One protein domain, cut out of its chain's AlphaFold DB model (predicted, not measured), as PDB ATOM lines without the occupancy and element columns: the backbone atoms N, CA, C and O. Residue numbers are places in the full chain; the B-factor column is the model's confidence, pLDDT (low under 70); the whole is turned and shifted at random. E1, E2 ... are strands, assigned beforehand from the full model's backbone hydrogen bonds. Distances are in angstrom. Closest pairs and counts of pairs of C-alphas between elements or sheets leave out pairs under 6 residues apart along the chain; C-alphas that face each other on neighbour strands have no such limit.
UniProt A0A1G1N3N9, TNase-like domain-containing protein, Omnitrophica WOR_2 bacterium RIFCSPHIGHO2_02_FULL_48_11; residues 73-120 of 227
ATOM      1  N   ARG A  73       6.672  27.643  -4.670       40.53
ATOM      2  CA  ARG A  73       5.353  28.118  -5.116       40.53
ATOM      3  C   ARG A  73       4.438  28.410  -3.908       40.53
ATOM      4  O   ARG A  73       4.480  27.673  -2.925       40.53
ATOM      5  N   PRO A  74       3.576  29.437  -4.006       40.06
ATOM      6  CA  PRO A  74       2.659  29.824  -2.943       40.06
ATOM      7  C   PRO A  74       1.613  28.731  -2.698       40.06
ATOM      8  O   PRO A  74       0.885  28.342  -3.614       40.06
ATOM      9  N   THR A  75       1.499  28.270  -1.452       38.94
ATOM     10  CA  THR A  75       0.296  27.597  -0.958       38.94
ATOM     11  C   THR A  75      -0.836  28.621  -0.956       38.94
ATOM     12  O   THR A  75      -0.907  29.509  -0.106       38.94
ATOM     13  N   VAL A  76      -1.726  28.544  -1.944       34.09
ATOM     14  CA  VAL A  76      -2.969  29.320  -1.926       34.09
ATOM     15  C   VAL A  76      -3.902  28.649  -0.917       34.09
ATOM     16  O   VAL A  76      -4.668  27.773  -1.283       34.09
ATOM     17  N   GLY A  77      -3.786  29.043   0.355       36.59
ATOM     18  CA  GLY A  77      -4.757  28.784   1.423       36.59
ATOM     19  C   GLY A  77      -5.106  27.313   1.699       36.59
ATOM     20  O   GLY A  77      -6.030  26.775   1.103       36.59
ATOM     21  N   GLY A  78      -4.470  26.726   2.718       42.75
ATOM     22  CA  GLY A  78      -4.930  25.484   3.358       42.75
ATOM     23  C   GLY A  78      -3.977  24.301   3.190       42.75
ATOM     24  O   GLY A  78      -3.771  23.836   2.081       42.75
ATOM     25  N   GLU A  79      -3.450  23.834   4.329       44.47
ATOM     26  CA  GLU A  79      -2.540  22.692   4.544       44.47
ATOM     27  C   GLU A  79      -1.240  22.641   3.703       44.47
ATOM     28  O   GLU A  79      -1.183  23.103   2.566       44.47
ATOM     29  N   PRO A  80      -0.129  22.109   4.254       53.44
ATOM     30  CA  PRO A  80       1.099  21.919   3.487       53.44
ATOM     31  C   PRO A  80       0.856  20.910   2.355       53.44
ATOM     32  O   PRO A  80       0.803  19.700   2.572       53.44
ATOM     33  N   GLU A  81       0.687  21.410   1.133       66.38
ATOM     34  CA  GLU A  81       0.542  20.570  -0.051       66.38
ATOM     35  C   GLU A  81       1.877  19.896  -0.390       66.38
ATOM     36  O   GLU A  81       2.909  20.555  -0.530       66.38
ATOM     37  N   LEU A  82       1.862  18.571  -0.554       77.25
ATOM     38  CA  LEU A  82       3.024  17.840  -1.042       77.25
ATOM     39  C   LEU A  82       3.094  17.981  -2.569       77.25
ATOM     40  O   LEU A  82       2.158  17.614  -3.286       77.25
ATOM     41  N   LEU A  83       4.202  18.534  -3.057       82.50
ATOM     42  CA  LEU A  83       4.438  18.800  -4.473       82.50
ATOM     43  C   LEU A  83       5.601  17.953  -4.988       82.50
ATOM     44  O   LEU A  83       6.648  17.863  -4.350       82.50
ATOM     45  N   VAL A  84       5.426  17.388  -6.177       82.06
ATOM     46  CA  VAL A  84       6.495  16.744  -6.942       82.06
ATOM     47  C   VAL A  84       6.994  17.738  -7.983       82.06
ATOM     48  O   VAL A  84       6.209  18.203  -8.811       82.06
ATOM     49  N   ASP A  85       8.281  18.072  -7.925       83.69
ATOM     50  CA  ASP A  85       8.959  18.860  -8.957       83.69
ATOM     51  C   ASP A  85       9.155  17.989 -10.202       83.69
ATOM     52  O   ASP A  85       9.816  16.951 -10.150       83.69
ATOM     53  N   LEU A  86       8.545  18.400 -11.311       79.12
ATOM     54  CA  LEU A  86       8.658  17.729 -12.604       79.12
ATOM     55  C   LEU A  86       9.713  18.389 -13.501       79.12
ATOM     56  O   LEU A  86       9.872  17.990 -14.652       79.12
ATOM     57  N   GLY A  87      10.432  19.394 -13.001       76.38
ATOM     58  CA  GLY A  87      11.316  20.264 -13.763       76.38
ATOM     59  C   GLY A  87      10.561  21.361 -14.510       76.38
ATOM     60  O   GLY A  87       9.336  21.440 -14.510       76.38
ATOM     61  N   PHE A  88      11.311  22.256 -15.153       72.88
ATOM     62  CA  PHE A  88      10.762  23.344 -15.976       72.88
ATOM     63  C   PHE A  88       9.764  24.280 -15.262       72.88
ATOM     64  O   PHE A  88       8.867  24.849 -15.885       72.88
ATOM     65  N   GLY A  89       9.881  24.407 -13.936       72.50
ATOM     66  CA  GLY A  89       8.935  25.168 -13.115       72.50
ATOM     67  C   GLY A  89       7.543  24.534 -13.021       72.50
ATOM     68  O   GLY A  89       6.602  25.211 -12.597       72.50
ATOM     69  N   MET A  90       7.396  23.264 -13.415       72.62
ATOM     70  CA  MET A  90       6.170  22.476 -13.338       72.62
ATOM     71  C   MET A  90       6.176  21.629 -12.066       72.62
ATOM     72  O   MET A  90       7.139  20.933 -11.768       72.62
ATOM     73  N   PHE A  91       5.070  21.679 -11.330       78.12
ATOM     74  CA  PHE A  91       4.901  20.936 -10.087       78.12
ATOM     75  C   PHE A  91       3.563  20.217 -10.113       78.12
ATOM     76  O   PHE A  91       2.554  20.806 -10.517       78.12
ATOM     77  N   ARG A  92       3.548  18.973  -9.643       78.06
ATOM     78  CA  ARG A  92       2.333  18.176  -9.489       78.06
ATOM     79  C   ARG A  92       1.971  18.058  -8.018       78.06
ATOM     80  O   ARG A  92       2.772  17.587  -7.214       78.06
ATOM     81  N   LYS A  93       0.744  18.456  -7.684       82.31
ATOM     82  CA  LYS A  93       0.164  18.203  -6.365       82.31
ATOM     83  C   LYS A  93      -0.120  16.715  -6.213       82.31
ATOM     84  O   LYS A  93      -0.706  16.104  -7.106       82.31
ATOM     85  N   ILE A  94       0.272  16.156  -5.074       80.31
ATOM     86  CA  ILE A  94      -0.015  14.769  -4.719       80.31
ATOM     87  C   ILE A  94      -0.749  14.705  -3.385       80.31
ATOM     88  O   ILE A  94      -0.627  15.597  -2.545       80.31
ATOM     89  N   SER A  95      -1.537  13.646  -3.198       79.69
ATOM     90  CA  SER A  95      -2.164  13.373  -1.905       79.69
ATOM     91  C   SER A  95      -1.091  13.257  -0.816       79.69
ATOM     92  O   SER A  95       0.002  12.771  -1.121       79.69
ATOM     93  N   PRO A  96      -1.375  13.650   0.438       77.69
ATOM     94  CA  PRO A  96      -0.425  13.509   1.535       77.69
ATOM     95  C   PRO A  96       0.145  12.086   1.621       77.69
ATOM     96  O   PRO A  96      -0.596  11.105   1.682       77.69
ATOM     97  N   GLN A  97       1.474  11.977   1.617       77.56
ATOM     98  CA  GLN A  97       2.205  10.716   1.742       77.56
ATOM     99  C   GLN A  97       3.054  10.775   3.021       77.56
ATOM    100  O   GLN A  97       4.109  11.403   3.004       77.56
ATOM    101  N   PRO A  98       2.666  10.103   4.123       78.12
ATOM    102  CA  PRO A  98       3.375  10.196   5.409       78.12
ATOM    103  C   PRO A  98       4.841   9.739   5.372       78.12
ATOM    104  O   PRO A  98       5.598   9.995   6.301       78.12
ATOM    105  N   ARG A  99       5.230   9.003   4.323       83.25
ATOM    106  CA  ARG A  99       6.575   8.436   4.138       83.25
ATOM    107  C   ARG A  99       7.467   9.258   3.205       83.25
ATOM    108  O   ARG A  99       8.584   8.820   2.932       83.25
ATOM    109  N   LEU A 100       6.972  10.378   2.680       83.38
ATOM    110  CA  LEU A 100       7.731  11.272   1.811       83.38
ATOM    111  C   LEU A 100       8.063  12.565   2.547       83.38
ATOM    112  O   LEU A 100       7.209  13.162   3.199       83.38
ATOM    113  N   SER A 101       9.299  13.010   2.373       82.88
ATOM    114  CA  SER A 101       9.811  14.268   2.901       82.88
ATOM    115  C   SER A 101      10.381  15.130   1.778       82.88
ATOM    116  O   SER A 101      10.709  14.643   0.694       82.88
ATOM    117  N   LYS A 102      10.543  16.433   2.037       79.06
ATOM    118  CA  LYS A 102      11.223  17.346   1.109       79.06
ATOM    119  C   LYS A 102      12.611  16.800   0.745       79.06
ATOM    120  O   LYS A 102      13.390  16.458   1.630       79.06
ATOM    121  N   GLY A 103      12.916  16.770  -0.552       77.56
ATOM    122  CA  GLY A 103      14.183  16.259  -1.086       77.56
ATOM    123  C   GLY A 103      14.169  14.771  -1.442       77.56
ATOM    124  O   GLY A 103      15.138  14.291  -2.025       77.56
ATOM    125  N   ASP A 104      13.084  14.051  -1.148       83.56
ATOM    126  CA  ASP A 104      12.921  12.680  -1.615       83.56
ATOM    127  C   ASP A 104      12.685  12.633  -3.126       83.56
ATOM    128  O   ASP A 104      11.916  13.416  -3.683       83.56
ATOM    129  N   PHE A 105      13.315  11.661  -3.784       80.75
ATOM    130  CA  PHE A 105      13.040  11.356  -5.182       80.75
ATOM    131  C   PHE A 105      11.960  10.295  -5.275       80.75
ATOM    132  O   PHE A 105      11.972   9.310  -4.532       80.75
ATOM    133  N   VAL A 106      11.035  10.495  -6.207       84.31
ATOM    134  CA  VAL A 106       9.898   9.606  -6.416       84.31
ATOM    135  C   VAL A 106       9.850   9.127  -7.861       84.31
ATOM    136  O   VAL A 106      10.119   9.890  -8.784       84.31
ATOM    137  N   GLY A 107       9.524   7.851  -8.041       75.31
ATOM    138  CA  GLY A 107       9.232   7.244  -9.336       75.31
ATOM    139  C   GLY A 107       7.731   7.046  -9.526       75.31
ATOM    140  O   GLY A 107       6.913   7.725  -8.903       75.31
ATOM    141  N   GLU A 108       7.361   6.063 -10.347       73.31
ATOM    142  CA  GLU A 108       5.962   5.731 -10.620       73.31
ATOM    143  C   GLU A 108       5.118   5.584  -9.345       73.31
ATOM    144  O   GLU A 108       5.539   4.997  -8.341       73.31
ATOM    145  N   ASN A 109       3.887   6.100  -9.402       77.44
ATOM    146  CA  ASN A 109       2.939   6.104  -8.283       77.44
ATOM    147  C   ASN A 109       3.469   6.799  -7.013       77.44
ATOM    148  O   ASN A 109       3.047   6.464  -5.907       77.44
ATOM    149  N   PHE A 110       4.403   7.743  -7.164       82.94
ATOM    150  CA  PHE A 110       5.011   8.510  -6.073       82.94
ATOM    151  C   PHE A 110       5.763   7.652  -5.046       82.94
ATOM    152  O   PHE A 110       5.927   8.037  -3.887       82.94
ATOM    153  N   LYS A 111       6.242   6.472  -5.454       84.62
ATOM    154  CA  LYS A 111       7.085   5.633  -4.598       84.62
ATOM    155  C   LYS A 111       8.480   6.232  -4.507       84.62
ATOM    156  O   LYS A 111       9.075   6.563  -5.528       84.62
ATOM    157  N   LYS A 112       9.019   6.316  -3.290       86.25
ATOM    158  CA  LYS A 112      10.395   6.759  -3.054       86.25
ATOM    159  C   LYS A 112      11.382   5.857  -3.796       86.25
ATOM    160  O   LYS A 112      11.294   4.634  -3.693       86.25
ATOM    161  N   ILE A 113      12.328   6.461  -4.504       82.88
ATOM    162  CA  ILE A 113      13.391   5.769  -5.237       82.88
ATOM    163  C   ILE A 113      14.764   6.210  -4.737       82.88
ATOM    164  O   ILE A 113      14.935   7.304  -4.196       82.88
ATOM    165  N   LYS A 114      15.763   5.350  -4.938       83.94
ATOM    166  CA  LYS A 114      17.166   5.710  -4.739       83.94
ATOM    167  C   LYS A 114      17.702   6.267  -6.057       83.94
ATOM    168  O   LYS A 114      17.993   5.501  -6.967       83.94
ATOM    169  N   ALA A 115      17.803   7.585  -6.140       70.88
ATOM    170  CA  ALA A 115      18.358   8.310  -7.277       70.88
ATOM    171  C   ALA A 115      19.290   9.420  -6.776       70.88
ATOM    172  O   ALA A 115      19.317   9.735  -5.583       70.88
ATOM    173  N   THR A 116      20.059  10.016  -7.675       63.75
ATOM    174  CA  THR A 116      20.853  11.220  -7.429       63.75
ATOM    175  C   THR A 116      20.319  12.372  -8.268       63.75
ATOM    176  O   THR A 116      19.638  12.161  -9.264       63.75
ATOM    177  N   ALA A 117      20.684  13.610  -7.926       60.81
ATOM    178  CA  ALA A 117      20.304  14.777  -8.726       60.81
ATOM    179  C   ALA A 117      20.773  14.695 -10.195       60.81
ATOM    180  O   ALA A 117      20.174  15.336 -11.053       60.81
ATOM    181  N   LYS A 118      21.822  13.910 -10.490       55.06
ATOM    182  CA  LYS A 118      22.319  13.674 -11.856       55.06
ATOM    183  C   LYS A 118      21.438  12.716 -12.661       55.06
ATOM    184  O   LYS A 118      21.477  12.766 -13.886       55.06
ATOM    185  N   ASP A 119      20.670  11.870 -11.978       59.94
ATOM    186  CA  ASP A 119      19.741  10.914 -12.590       59.94
ATOM    187  C   ASP A 119      18.383  11.564 -12.904       59.94
ATOM    188  O   ASP A 119      17.547  10.983 -13.592       59.94
ATOM    189  N   LEU A 120      18.154  12.776 -12.390       71.88
ATOM    190  CA  LEU A 120      16.930  13.538 -12.599       71.88
ATOM    191  C   LEU A 120      16.992  14.366 -13.881       71.88
ATOM    192  O   LEU A 120      18.036  14.511 -14.517       71.88
TER     193      LEU A 120
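AT A GLANCE: This is residues 73 to 120 of the 227 residues of the protein "TNase-like domain-containing protein" of Omnitrophica WOR_2 bacterium RIFCSPHIGHO2_02_FULL_48_11 (UniProt A0A1G1N3N9). This is a domain with little regular structure: one small hairpin of two short strands, E1 and E2, with residues 73 to 81 looping away at one end of the longest axis and the long stretch 95 to 120 winding toward the other. The printed part has 48 residues, with no named helix and two named strands, E1 then E2, in one antiparallel sheet of order E1 - E2. The class is all strand, though the named elements hold only 8 of the 48 residues. It is only just compact, close to loose, with a radius of gyration of the C-alphas of 11.3 A and spans of 33 by 25 by 16 A.

IN THESE COORDINATES: E1, residues 82 to 85, is 9.9 A long and begins at C-alpha 82 (3.024, 17.840, -1.042). E2, residues 91 to 94, is 9.5 A long and ends at C-alpha 94 (-0.015, 14.769, -4.719).

HOW THE PARTS SIT: E1 and E2 form a hairpin with a tight link of 5 residues, their directions at 146 degrees. C-alphas 83 and 93 face each other at 4.7 A. N 84 and O 92, 2.9 A apart, are within hydrogen-bond range.

THE WHOLE: The C-alphas of Gly 77 and Lys 118 are the two farthest apart, 33.7 A. The printed part has no cut. pLDDT is under 70 in residues 73 to 81 and 116 to 119.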